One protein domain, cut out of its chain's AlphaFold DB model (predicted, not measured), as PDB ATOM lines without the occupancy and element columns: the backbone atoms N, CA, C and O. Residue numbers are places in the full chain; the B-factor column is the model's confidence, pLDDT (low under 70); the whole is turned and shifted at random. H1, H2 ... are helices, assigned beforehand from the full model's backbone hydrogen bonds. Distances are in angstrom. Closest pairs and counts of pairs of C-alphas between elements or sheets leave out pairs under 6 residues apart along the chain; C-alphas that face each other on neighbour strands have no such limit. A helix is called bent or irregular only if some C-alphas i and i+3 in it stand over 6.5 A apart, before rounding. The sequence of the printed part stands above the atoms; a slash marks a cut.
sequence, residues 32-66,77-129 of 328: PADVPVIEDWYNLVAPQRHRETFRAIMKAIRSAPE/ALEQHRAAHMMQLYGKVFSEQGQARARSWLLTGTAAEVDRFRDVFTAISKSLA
ATOM      1  N   PRO A  32     -30.486  -4.907  -1.768       87.88
ATOM      2  CA  PRO A  32     -30.428  -5.181  -0.330       87.88
ATOM      3  C   PRO A  32     -29.679  -4.118   0.488       87.88
ATOM      4  O   PRO A  32     -30.045  -3.858   1.627       87.88
ATOM      5  N   ALA A  33     -28.668  -3.473  -0.104       87.38
ATOM      6  CA  ALA A  33     -27.884  -2.422   0.544       87.38
ATOM      7  C   ALA A  33     -28.650  -1.099   0.747       87.38
ATOM      8  O   ALA A  33     -28.373  -0.380   1.701       87.38
ATOM      9  N   ASP A  34     -29.610  -0.778  -0.127       87.25
ATOM     10  CA  ASP A  34     -30.348   0.494  -0.081       87.25
ATOM     11  C   ASP A  34     -31.669   0.382   0.696       87.25
ATOM     12  O   ASP A  34     -32.239   1.399   1.090       87.25
ATOM     13  N   VAL A  35     -32.145  -0.845   0.933       87.69
ATOM     14  CA  VAL A  35     -33.383  -1.159   1.668       87.69
ATOM     15  C   VAL A  35     -33.459  -0.405   3.010       87.69
ATOM     16  O   VAL A  35     -34.410   0.369   3.159       87.69
ATOM     17  N   PRO A  36     -32.443  -0.468   3.905       85.69
ATOM     18  CA  PRO A  36     -32.496   0.234   5.193       85.69
ATOM     19  C   PRO A  36     -32.698   1.747   5.052       85.69
ATOM     20  O   PRO A  36     -33.524   2.344   5.737       85.69
ATOM     21  N   VAL A  37     -31.996   2.376   4.103       86.81
ATOM     22  CA  VAL A  37     -32.082   3.829   3.887       86.81
ATOM     23  C   VAL A  37     -33.459   4.228   3.360       86.81
ATOM     24  O   VAL A  37     -33.996   5.275   3.726       86.81
ATOM     25  N   ILE A  38     -34.053   3.400   2.500       89.38
ATOM     26  CA  ILE A  38     -35.394   3.635   1.958       89.38
ATOM     27  C   ILE A  38     -36.444   3.502   3.061       89.38
ATOM     28  O   ILE A  38     -37.383   4.299   3.093       89.38
ATOM     29  N   GLU A  39     -36.301   2.544   3.977       87.44
ATOM     30  CA  GLU A  39     -37.198   2.449   5.129       87.44
ATOM     31  C   GLU A  39     -37.058   3.607   6.091       87.44
ATOM     32  O   GLU A  39     -38.080   4.134   6.531       87.44
ATOM     33  N   ASP A  40     -35.836   4.015   6.408       86.00
ATOM     34  CA  ASP A  40     -35.601   5.158   7.282       86.00
ATOM     35  C   ASP A  40     -36.202   6.416   6.669       86.00
ATOM     36  O   ASP A  40     -36.967   7.135   7.321       86.00
ATOM     37  N   TRP A  41     -35.968   6.637   5.372       90.19
ATOM     38  CA  TRP A  41     -36.624   7.708   4.640       90.19
ATOM     39  C   TRP A  41     -38.147   7.589   4.731       90.19
ATOM     40  O   TRP A  41     -38.814   8.550   5.104       90.19
ATOM     41  N   TYR A  42     -38.719   6.422   4.441       89.06
ATOM     42  CA  TYR A  42     -40.167   6.234   4.398       89.06
ATOM     43  C   TYR A  42     -40.826   6.432   5.774       89.06
ATOM     44  O   TYR A  42     -41.872   7.079   5.878       89.06
ATOM     45  N   ASN A  43     -40.232   5.887   6.834       84.50
ATOM     46  CA  ASN A  43     -40.812   5.867   8.175       84.50
ATOM     47  C   ASN A  43     -40.551   7.163   8.948       84.50
ATOM     48  O   ASN A  43     -41.446   7.628   9.659       84.50
ATOM     49  N   LEU A  44     -39.363   7.753   8.799       84.00
ATOM     50  CA  LEU A  44     -38.909   8.873   9.628       84.00
ATOM     51  C   LEU A  44     -38.977  10.217   8.901       84.00
ATOM     52  O   LEU A  44     -39.292  11.227   9.524       84.00
ATOM     53  N   VAL A  45     -38.716  10.243   7.591       88.12
ATOM     54  CA  VAL A  45     -38.529  11.501   6.841       88.12
ATOM     55  C   VAL A  45     -39.728  11.837   5.957       88.12
ATOM     56  O   VAL A  45     -40.143  12.993   5.867       88.12
ATOM     57  N   ALA A  46     -40.298  10.843   5.279       87.25
ATOM     58  CA  ALA A  46     -41.283  11.053   4.234       87.25
ATOM     59  C   ALA A  46     -42.604  11.580   4.819       87.25
ATOM     60  O   ALA A  46     -43.187  10.924   5.690       87.25
ATOM     61  N   PRO A  47     -43.141  12.704   4.309       89.69
ATOM     62  CA  PRO A  47     -44.494  13.145   4.631       89.69
ATOM     63  C   PRO A  47     -45.546  12.122   4.186       89.69
ATOM     64  O   PRO A  47     -45.331  11.378   3.226       89.69
ATOM     65  N   GLN A  48     -46.728  12.141   4.809       86.31
ATOM     66  CA  GLN A  48     -47.821  11.202   4.510       86.31
ATOM     67  C   GLN A  48     -48.151  11.114   3.008       86.31
ATOM     68  O   GLN A  48     -48.236  10.018   2.453       86.31
ATOM     69  N   ARG A  49     -48.232  12.261   2.323       89.06
ATOM     70  CA  ARG A  49     -48.473  12.329   0.872       89.06
ATOM     71  C   ARG A  49     -47.420  11.562   0.063       89.06
ATOM     72  O   ARG A  49     -47.763  10.871  -0.896       89.06
ATOM     73  N   HIS A  50     -46.143  11.669   0.435       91.38
ATOM     74  CA  HIS A  50     -45.061  10.953  -0.247       91.38
ATOM     75  C   HIS A  50     -45.136   9.455   0.033       91.38
ATOM     76  O   HIS A  50     -44.929   8.670  -0.883       91.38
ATOM     77  N   ARG A  51     -45.515   9.048   1.249       89.75
ATOM     78  CA  ARG A  51     -45.719   7.631   1.598       89.75
ATOM     79  C   ARG A  51     -46.829   6.980   0.779       89.75
ATOM     80  O   ARG A  51     -46.694   5.844   0.335       89.75
ATOM     81  N   GLU A  52     -47.949   7.673   0.599       90.06
ATOM     82  CA  GLU A  52     -49.077   7.193  -0.213       90.06
ATOM     83  C   GLU A  52     -48.708   7.115  -1.693       90.06
ATOM     84  O   GLU A  52     -48.939   6.093  -2.338       90.06
ATOM     85  N   THR A  53     -48.055   8.160  -2.201       92.69
ATOM     86  CA  THR A  53     -47.581   8.213  -3.589       92.69
ATOM     87  C   THR A  53     -46.555   7.113  -3.859       92.69
ATOM     88  O   THR A  53     -46.681   6.382  -4.836       92.69
ATOM     89  N   PHE A  54     -45.592   6.928  -2.955       93.12
ATOM     90  CA  PHE A  54     -44.614   5.845  -3.015       93.12
ATOM     91  C   PHE A  54     -45.306   4.479  -3.071       93.12
ATOM     92  O   PHE A  54     -45.015   3.682  -3.957       93.12
ATOM     93  N   ARG A  55     -46.279   4.217  -2.186       91.00
ATOM     94  CA  ARG A  55     -47.040   2.955  -2.185       91.00
ATOM     95  C   ARG A  55     -47.779   2.716  -3.501       91.00
ATOM     96  O   ARG A  55     -47.773   1.589  -3.996       91.00
ATOM     97  N   ALA A  56     -48.404   3.752  -4.059       91.06
ATOM     98  CA  ALA A  56     -49.107   3.659  -5.334       91.06
ATOM     99  C   ALA A  56     -48.146   3.301  -6.478       91.06
ATOM    100  O   ALA A  56     -48.397   2.342  -7.206       91.06
ATOM    101  N   ILE A  57     -47.012   4.003  -6.569       92.88
ATOM    102  CA  ILE A  57     -45.981   3.749  -7.581       92.88
ATOM    103  C   ILE A  57     -45.405   2.339  -7.418       92.88
ATOM    104  O   ILE A  57     -45.314   1.604  -8.393       92.88
ATOM    105  N   MET A  58     -45.067   1.912  -6.197       92.31
ATOM    106  CA  MET A  58     -44.499   0.576  -5.970       92.31
ATOM    107  C   MET A  58     -45.473  -0.534  -6.347       92.31
ATOM    108  O   MET A  58     -45.072  -1.550  -6.913       92.31
ATOM    109  N   LYS A  59     -46.770  -0.349  -6.069       90.69
ATOM    110  CA  LYS A  59     -47.805  -1.289  -6.506       90.69
ATOM    111  C   LYS A  59     -47.868  -1.364  -8.032       90.69
ATOM    112  O   LYS A  59     -47.946  -2.473  -8.552       90.69
ATOM    113  N   ALA A  60     -47.803  -0.218  -8.710       90.94
ATOM    114  CA  ALA A  60     -47.878  -0.129 -10.164       90.94
ATOM    115  C   ALA A  60     -46.651  -0.744 -10.854       90.94
ATOM    116  O   ALA A  60     -46.811  -1.579 -11.739       90.94
ATOM    117  N   ILE A  61     -45.440  -0.429 -10.383       91.31
ATOM    118  CA  ILE A  61     -44.187  -1.032 -10.868       91.31
ATOM    119  C   ILE A  61     -44.218  -2.547 -10.686       91.31
ATOM    120  O   ILE A  61     -43.814  -3.298 -11.565       91.31
ATOM    121  N   ARG A  62     -44.728  -3.027  -9.550       88.94
ATOM    122  CA  ARG A  62     -44.809  -4.463  -9.292       88.94
ATOM    123  C   ARG A  62     -45.753  -5.191 -10.247       88.94
ATOM    124  O   ARG A  62     -45.461  -6.328 -10.605       88.94
ATOM    125  N   SER A  63     -46.885  -4.569 -10.580       88.94
ATOM    126  CA  SER A  63     -47.864  -5.111 -11.528       88.94
ATOM    127  C   SER A  63     -47.489  -4.888 -12.989       88.94
ATOM    128  O   SER A  63     -48.165  -5.432 -13.855       88.94
ATOM    129  N   ALA A  64     -46.465  -4.080 -13.271       86.50
ATOM    130  CA  ALA A  64     -46.011  -3.866 -14.632       86.50
ATOM    131  C   ALA A  64     -45.472  -5.184 -15.207       86.50
ATOM    132  O   ALA A  64     -44.796  -5.930 -14.482       86.50
ATOM    133  N   PRO A  65     -45.764  -5.479 -16.486       79.19
ATOM    134  CA  PRO A  65     -45.189  -6.636 -17.145       79.19
ATOM    135  C   PRO A  65     -43.665  -6.524 -17.107       79.19
ATOM    136  O   PRO A  65     -43.094  -5.429 -17.230       79.19
ATOM    137  N   GLU A  66     -43.017  -7.666 -16.892       69.88
ATOM    138  CA  GLU A  66     -41.572  -7.770 -17.034       69.88
ATOM    139  C   GLU A  66     -41.207  -7.306 -18.445       69.88
ATOM    140  O   GLU A  66     -41.909  -7.650 -19.390       69.88
ATOM    141  N   ALA A  77     -38.916   6.207 -29.298       77.56
ATOM    142  CA  ALA A  77     -37.517   6.533 -29.019       77.56
ATOM    143  C   ALA A  77     -37.348   7.668 -27.987       77.56
ATOM    144  O   ALA A  77     -36.469   7.597 -27.126       77.56
ATOM    145  N   LEU A  78     -38.207   8.696 -28.026       82.12
ATOM    146  CA  LEU A  78     -38.148   9.806 -27.066       82.12
ATOM    147  C   LEU A  78     -38.529   9.347 -25.651       82.12
ATOM    148  O   LEU A  78     -37.821   9.653 -24.689       82.12
ATOM    149  N   GLU A  79     -39.612   8.580 -25.520       83.00
ATOM    150  CA  GLU A  79     -40.053   8.046 -24.227       83.00
ATOM    151  C   GLU A  79     -39.071   6.998 -23.684       83.00
ATOM    152  O   GLU A  79     -38.776   6.979 -22.489       83.00
ATOM    153  N   GLN A  80     -38.451   6.200 -24.560       84.69
ATOM    154  CA  GLN A  80     -37.335   5.321 -24.200       84.69
ATOM    155  C   GLN A  80     -36.151   6.096 -23.636       84.69
ATOM    156  O   GLN A  80     -35.618   5.710 -22.592       84.69
ATOM    157  N   HIS A  81     -35.751   7.188 -24.287       85.75
ATOM    158  CA  HIS A  81     -34.664   8.030 -23.803       85.75
ATOM    159  C   HIS A  81     -35.019   8.673 -22.455       85.75
ATOM    160  O   HIS A  81     -34.200   8.696 -21.534       85.75
ATOM    161  N   ARG A  82     -36.259   9.149 -22.294       87.00
ATOM    162  CA  ARG A  82     -36.752   9.708 -21.029       87.00
ATOM    163  C   ARG A  82     -36.724   8.674 -19.905       87.00
ATOM    164  O   ARG A  82     -36.195   8.964 -18.833       87.00
ATOM    165  N   ALA A  83     -37.248   7.474 -20.143       89.06
ATOM    166  CA  ALA A  83     -37.240   6.389 -19.167       89.06
ATOM    167  C   ALA A  83     -35.808   5.958 -18.811       89.06
ATOM    168  O   ALA A  83     -35.496   5.786 -17.633       89.06
ATOM    169  N   ALA A  84     -34.914   5.855 -19.800       88.88
ATOM    170  CA  ALA A  84     -33.501   5.548 -19.581       88.88
ATOM    171  C   ALA A  84     -32.812   6.611 -18.711       88.88
ATOM    172  O   ALA A  84     -32.148   6.269 -17.733       88.88
ATOM    173  N   HIS A  85     -33.040   7.893 -18.995       90.75
ATOM    174  CA  HIS A  85     -32.506   8.994 -18.196       90.75
ATOM    175  C   HIS A  85     -33.043   8.976 -16.752       90.75
ATOM    176  O   HIS A  85     -32.285   9.143 -15.797       90.75
ATOM    177  N   MET A  86     -34.335   8.693 -16.561       91.25
ATOM    178  CA  MET A  86     -34.922   8.531 -15.224       91.25
ATOM    179  C   MET A  86     -34.300   7.358 -14.456       91.25
ATOM    180  O   MET A  86     -34.021   7.488 -13.264       91.25
ATOM    181  N   MET A  87     -34.037   6.232 -15.122       93.25
ATOM    182  CA  MET A  87     -33.342   5.092 -14.515       93.25
ATOM    183  C   MET A  87     -31.875   5.407 -14.202       93.25
ATOM    184  O   MET A  87     -31.365   4.986 -13.170       93.25
ATOM    185  N   GLN A  88     -31.199   6.216 -15.012       90.31
ATOM    186  CA  GLN A  88     -29.831   6.641 -14.720       90.31
ATOM    187  C   GLN A  88     -29.749   7.499 -13.445       90.31
ATOM    188  O   GLN A  88     -28.831   7.331 -12.636       90.31
ATOM    189  N   LEU A  89     -30.710   8.406 -13.254       89.25
ATOM    190  CA  LEU A  89     -30.741   9.314 -12.104       89.25
ATOM    191  C   LEU A  89     -31.257   8.640 -10.831       89.25
ATOM    192  O   LEU A  89     -30.664   8.796  -9.765       89.25
ATOM    193  N   TYR A  90     -32.354   7.893 -10.946       90.56
ATOM    194  CA  TYR A  90     -33.132   7.398  -9.808       90.56
ATOM    195  C   TYR A  90     -33.161   5.872  -9.703       90.56
ATOM    196  O   TYR A  90     -33.553   5.334  -8.672       90.56
ATOM    197  N   GLY A  91     -32.741   5.164 -10.750       87.75
ATOM    198  CA  GLY A  91     -32.783   3.703 -10.836       87.75
ATOM    199  C   GLY A  91     -31.774   2.997  -9.933       87.75
ATOM    200  O   GLY A  91     -31.944   1.816  -9.653       87.75
ATOM    201  N   LYS A  92     -30.758   3.711  -9.422       89.81
ATOM    202  CA  LYS A  92     -29.679   3.128  -8.608       89.81
ATOM    203  C   LYS A  92     -30.190   2.356  -7.397       89.81
ATOM    204  O   LYS A  92     -29.574   1.374  -7.036       89.81
ATOM    205  N   VAL A  93     -31.303   2.770  -6.799       91.31
ATOM    206  CA  VAL A  93     -31.875   2.119  -5.609       91.31
ATOM    207  C   VAL A  93     -32.541   0.778  -5.905       91.31
ATOM    208  O   VAL A  93     -32.752  -0.036  -5.004       91.31
ATOM    209  N   PHE A  94     -32.908   0.551  -7.163       93.12
ATOM    210  CA  PHE A  94     -33.620  -0.641  -7.587       93.12
ATOM    211  C   PHE A  94     -32.650  -1.785  -7.892       93.12
ATOM    212  O   PHE A  94     -31.548  -1.567  -8.406       93.12
ATOM    213  N   SER A  95     -33.086  -3.011  -7.605       92.75
ATOM    214  CA  SER A  95     -32.459  -4.235  -8.111       92.75
ATOM    215  C   SER A  95     -32.563  -4.293  -9.638       92.75
ATOM    216  O   SER A  95     -33.363  -3.571 -10.228       92.75
ATOM    217  N   GLU A  96     -31.804  -5.162 -10.304       90.81
ATOM    218  CA  GLU A  96     -31.870  -5.308 -11.769       90.81
ATOM    219  C   GLU A  96     -33.300  -5.602 -12.255       90.81
ATOM    220  O   GLU A  96     -33.812  -4.945 -13.164       90.81
ATOM    221  N   GLN A  97     -33.999  -6.509 -11.566       89.31
ATOM    222  CA  GLN A  97     -35.402  -6.812 -11.846       89.31
ATOM    223  C   GLN A  97     -36.321  -5.612 -11.560       89.31
ATOM    224  O   GLN A  97     -37.239  -5.321 -12.333       89.31
ATOM    225  N   GLY A  98     -36.072  -4.887 -10.465       90.81
ATOM    226  CA  GLY A  98     -36.799  -3.666 -10.128       90.81
ATOM    227  C   GLY A  98     -36.624  -2.573 -11.181       90.81
ATOM    228  O   GLY A  98     -37.601  -1.926 -11.546       90.81
ATOM    229  N   GLN A  99     -35.415  -2.412 -11.724       91.94
ATOM    230  CA  GLN A  99     -35.111  -1.459 -12.792       91.94
ATOM    231  C   GLN A  99     -35.835  -1.821 -14.087       91.94
ATOM    232  O   GLN A  99     -36.437  -0.945 -14.705       91.94
ATOM    233  N   ALA A 100     -35.841  -3.099 -14.480       90.00
ATOM    234  CA  ALA A 100     -36.560  -3.552 -15.670       90.00
ATOM    235  C   ALA A 100     -38.065  -3.251 -15.570       90.00
ATOM    236  O   ALA A 100     -38.652  -2.656 -16.478       90.00
ATOM    237  N   ARG A 101     -38.684  -3.573 -14.428       91.00
ATOM    238  CA  ARG A 101     -40.107  -3.295 -14.178       91.00
ATOM    239  C   ARG A 101     -40.407  -1.805 -14.064       91.00
ATOM    240  O   ARG A 101     -41.400  -1.341 -14.615       91.00
ATOM    241  N   ALA A 102     -39.549  -1.039 -13.393       92.69
ATOM    242  CA  ALA A 102     -39.697   0.408 -13.280       92.69
ATOM    243  C   ALA A 102     -39.591   1.085 -14.651       92.69
ATOM    244  O   ALA A 102     -40.365   1.990 -14.946       92.69
ATOM    245  N   ARG A 103     -38.685   0.615 -15.514       91.19
ATOM    246  CA  ARG A 103     -38.553   1.090 -16.893       91.19
ATOM    247  C   ARG A 103     -39.796   0.772 -17.724       91.19
ATOM    248  O   ARG A 103     -40.310   1.672 -18.376       91.19
ATOM    249  N   SER A 104     -40.294  -0.463 -17.663       89.50
ATOM    250  CA  SER A 104     -41.544  -0.881 -18.322       89.50
ATOM    251  C   SER A 104     -42.733  -0.015 -17.880       89.50
ATOM    252  O   SER A 104     -43.481   0.524 -18.698       89.50
ATOM    253  N   TRP A 105     -42.846   0.224 -16.573       92.25
ATOM    254  CA  TRP A 105     -43.864   1.102 -16.010       92.25
ATOM    255  C   TRP A 105     -43.716   2.562 -16.467       92.25
ATOM    256  O   TRP A 105     -44.706   3.190 -16.816       92.25
ATOM    257  N   LEU A 106     -42.500   3.113 -16.519       91.38
ATOM    258  CA  LEU A 106     -42.273   4.497 -16.963       91.38
ATOM    259  C   LEU A 106     -42.672   4.742 -18.422       91.38
ATOM    260  O   LEU A 106     -43.039   5.862 -18.757       91.38
ATOM    261  N   LEU A 107     -42.597   3.717 -19.271       89.38
ATOM    262  CA  LEU A 107     -42.982   3.802 -20.682       89.38
ATOM    263  C   LEU A 107     -44.495   3.741 -20.896       89.38
ATOM    264  O   LEU A 107     -44.992   4.199 -21.919       89.38
ATOM    265  N   THR A 108     -45.214   3.147 -19.946       86.81
ATOM    266  CA  THR A 108     -46.669   2.951 -20.010       86.81
ATOM    267  C   THR A 108     -47.433   3.919 -19.105       86.81
ATOM    268  O   THR A 108     -48.640   4.095 -19.264       86.81
ATOM    269  N   GLY A 109     -46.741   4.554 -18.158       84.38
ATOM    270  CA  GLY A 109     -47.305   5.499 -17.207       84.38
ATOM    271  C   GLY A 109     -47.647   6.851 -17.827       84.38
ATOM    272  O   GLY A 109     -47.056   7.308 -18.803       84.38
ATOM    273  N   THR A 110     -48.600   7.541 -17.210       88.44
ATOM    274  CA  THR A 110     -48.985   8.898 -17.604       88.44
ATOM    275  C   THR A 110     -47.929   9.926 -17.185       88.44
ATOM    276  O   THR A 110     -47.203   9.745 -16.205       88.44
ATOM    277  N   ALA A 111     -47.878  11.077 -17.863       88.81
ATOM    278  CA  ALA A 111     -46.929  12.147 -17.533       88.81
ATOM    279  C   ALA A 111     -47.000  12.586 -16.052       88.81
ATOM    280  O   ALA A 111     -45.970  12.810 -15.417       88.81
ATOM    281  N   ALA A 112     -48.207  12.636 -15.479       90.06
ATOM    282  CA  ALA A 112     -48.415  12.984 -14.075       90.06
ATOM    283  C   ALA A 112     -47.844  11.932 -13.108       90.06
ATOM    284  O   ALA A 112     -47.369  12.273 -12.024       90.06
ATOM    285  N   GLU A 113     -47.888  10.652 -13.475       91.44
ATOM    286  CA  GLU A 113     -47.299   9.569 -12.687       91.44
ATOM    287  C   GLU A 113     -45.773   9.600 -12.745       91.44
ATOM    288  O   GLU A 113     -45.123   9.443 -11.710       91.44
ATOM    289  N   VAL A 114     -45.203   9.893 -13.915       90.75
ATOM    290  CA  VAL A 114     -43.755  10.078 -14.086       90.75
ATOM    291  C   VAL A 114     -43.245  11.245 -13.233       90.75
ATOM    292  O   VAL A 114     -42.202  11.134 -12.586       90.75
ATOM    293  N   ASP A 115     -43.991  12.349 -13.155       93.50
ATOM    294  CA  ASP A 115     -43.628  13.483 -12.298       93.50
ATOM    295  C   ASP A 115     -43.677  13.135 -10.806       93.50
ATOM    296  O   ASP A 115     -42.782  13.520 -10.050       93.50
ATOM    297  N   ARG A 116     -44.682  12.361 -10.378       93.81
ATOM    298  CA  ARG A 116     -44.769  11.844  -9.001       93.81
ATOM    299  C   ARG A 116     -43.620  10.895  -8.679       93.81
ATOM    300  O   ARG A 116     -43.078  10.953  -7.576       93.81
ATOM    301  N   PHE A 117     -43.232  10.049  -9.631       94.06
ATOM    302  CA  PHE A 117     -42.051   9.199  -9.509       94.06
ATOM    303  C   PHE A 117     -40.797  10.043  -9.306       94.06
ATOM    304  O   PHE A 117     -40.064   9.824  -8.343       94.06
ATOM    305  N   ARG A 118     -40.585  11.060 -10.147       94.25
ATOM    306  CA  ARG A 118     -39.443  11.970 -10.014       94.25
ATOM    307  C   ARG A 118     -39.391  12.620  -8.633       94.25
ATOM    308  O   ARG A 118     -38.323  12.656  -8.029       94.25
ATOM    309  N   ASP A 119     -40.515  13.128  -8.138       93.31
ATOM    310  CA  ASP A 119     -40.597  13.813  -6.844       93.31
ATOM    311  C   ASP A 119     -40.213  12.881  -5.678       93.31
ATOM    312  O   ASP A 119     -39.288  13.160  -4.910       93.31
ATOM    313  N   VAL A 120     -40.842  11.703  -5.624       93.75
ATOM    314  CA  VAL A 120     -40.584  10.686  -4.595       93.75
ATOM    315  C   VAL A 120     -39.129  10.215  -4.626       93.75
ATOM    316  O   VAL A 120     -38.456  10.219  -3.596       93.75
ATOM    317  N   PHE A 121     -38.607   9.853  -5.798       92.81
ATOM    318  CA  PHE A 121     -37.254   9.308  -5.900       92.81
ATOM    319  C   PHE A 121     -36.155  10.366  -5.808       92.81
ATOM    320  O   PHE A 121     -35.039  10.047  -5.396       92.81
ATOM    321  N   THR A 122     -36.460  11.638  -6.070       91.69
ATOM    322  CA  THR A 122     -35.560  12.747  -5.719       91.69
ATOM    323  C   THR A 122     -35.430  12.881  -4.206       91.69
ATOM    324  O   THR A 122     -34.324  13.076  -3.703       91.69
ATOM    325  N   ALA A 123     -36.534  12.756  -3.463       87.69
ATOM    326  CA  ALA A 123     -36.501  12.803  -2.004       87.69
ATOM    327  C   ALA A 123     -35.708  11.626  -1.405       87.69
ATOM    328  O   ALA A 123     -34.905  11.850  -0.505       87.69
ATOM    329  N   ILE A 124     -35.871  10.417  -1.955       88.81
ATOM    330  CA  ILE A 124     -35.098   9.225  -1.561       88.81
ATOM    331  C   ILE A 124     -33.608   9.389  -1.904       88.81
ATOM    332  O   ILE A 124     -32.731   9.079  -1.101       88.81
ATOM    333  N   SER A 125     -33.291   9.924  -3.085       85.56
ATOM    334  CA  SER A 125     -31.896  10.141  -3.499       85.56
ATOM    335  C   SER A 125     -31.174  11.130  -2.583       85.56
ATOM    336  O   SER A 125     -30.003  10.943  -2.266       85.56
ATOM    337  N   LYS A 126     -31.879  12.162  -2.101       82.56
ATOM    338  CA  LYS A 126     -31.336  13.119  -1.126       82.56
ATOM    339  C   LYS A 126     -31.035  12.487   0.234       82.56
ATOM    340  O   LYS A 126     -30.101  12.940   0.879       82.56
ATOM    341  N   SER A 127     -31.789  11.474   0.666       76.94
ATOM    342  CA  SER A 127     -31.470  10.736   1.899       76.94
ATOM    343  C   SER A 127     -30.329   9.734   1.722       76.94
ATOM    344  O   SER A 127     -29.613   9.469   2.680       76.94
ATOM    345  N   LEU A 128     -30.128   9.209   0.509       71.38
ATOM    346  CA  LEU A 128     -29.004   8.319   0.181       71.38
ATOM    347  C   LEU A 128     -27.672   9.055   0.066       71.38
ATOM    348  O   LEU A 128     -26.622   8.475   0.333       71.38
ATOM    349  N   ALA A 129     -27.703  10.328  -0.330       64.69
ATOM    350  CA  ALA A 129     -26.560  11.220  -0.218       64.69
ATOM    351  C   ALA A 129     -26.309  11.498   1.271       64.69
ATOM    352  O   ALA A 129     -26.766  12.499   1.819       64.69
TER     353      ALA A 129
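AT A GLANCE: This is residues 32 to 66 and 77 to 129 of the 328 residues of the protein "Hypothetical protein" of Neobodo designis (UniProt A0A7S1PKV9). H2 and H5 cross, with H1 at one end and the helical hairpin of H3 and H4 at the other. The printed part has 88 residues with five named helices, H1 to H5 in chain order, and no named strand: all helix. It is compact, radius of gyration of the C-alphas 12.3 A, spanning 38 by 25 by 22 A.

IN THESE COORDINATES: H1, residues 35 to 45, begins at C-alpha 35 (-33.383, -1.159, 1.668). H2 is residues 48 to 63. H3, residues 77 to 93, is irregular: C-alphas 89 and 92 are 7.2 A apart. H4 is residues 96 to 108. H5, residues 111 to 128, 25.5 A from first to last C-alpha, ends at C-alpha 128 (-29.004, 8.319, 0.181).

HOW THE PARTS SIT: H5, the hub, touches H1, H2 and H3; the closest C-alphas are Trp 41 and Ile 124, 6.6 A, His 50 and Val 120, 6.2 A, and Tyr 90 and Phe 121, 6.0 A. H3 and H4 form a hairpin, closest C-alphas Ala 83 and Leu 106, 5.8 A. Every O i to N i+4 pair is within hydrogen-bond range in H1, H2, H4 and H5, 11 of 13 in H3.

THE WHOLE: Residues 67 to 76 are not printed; C-alphas 66 and 77 are 19.1 A apart. Residues 66 and 129 have pLDDT under 70.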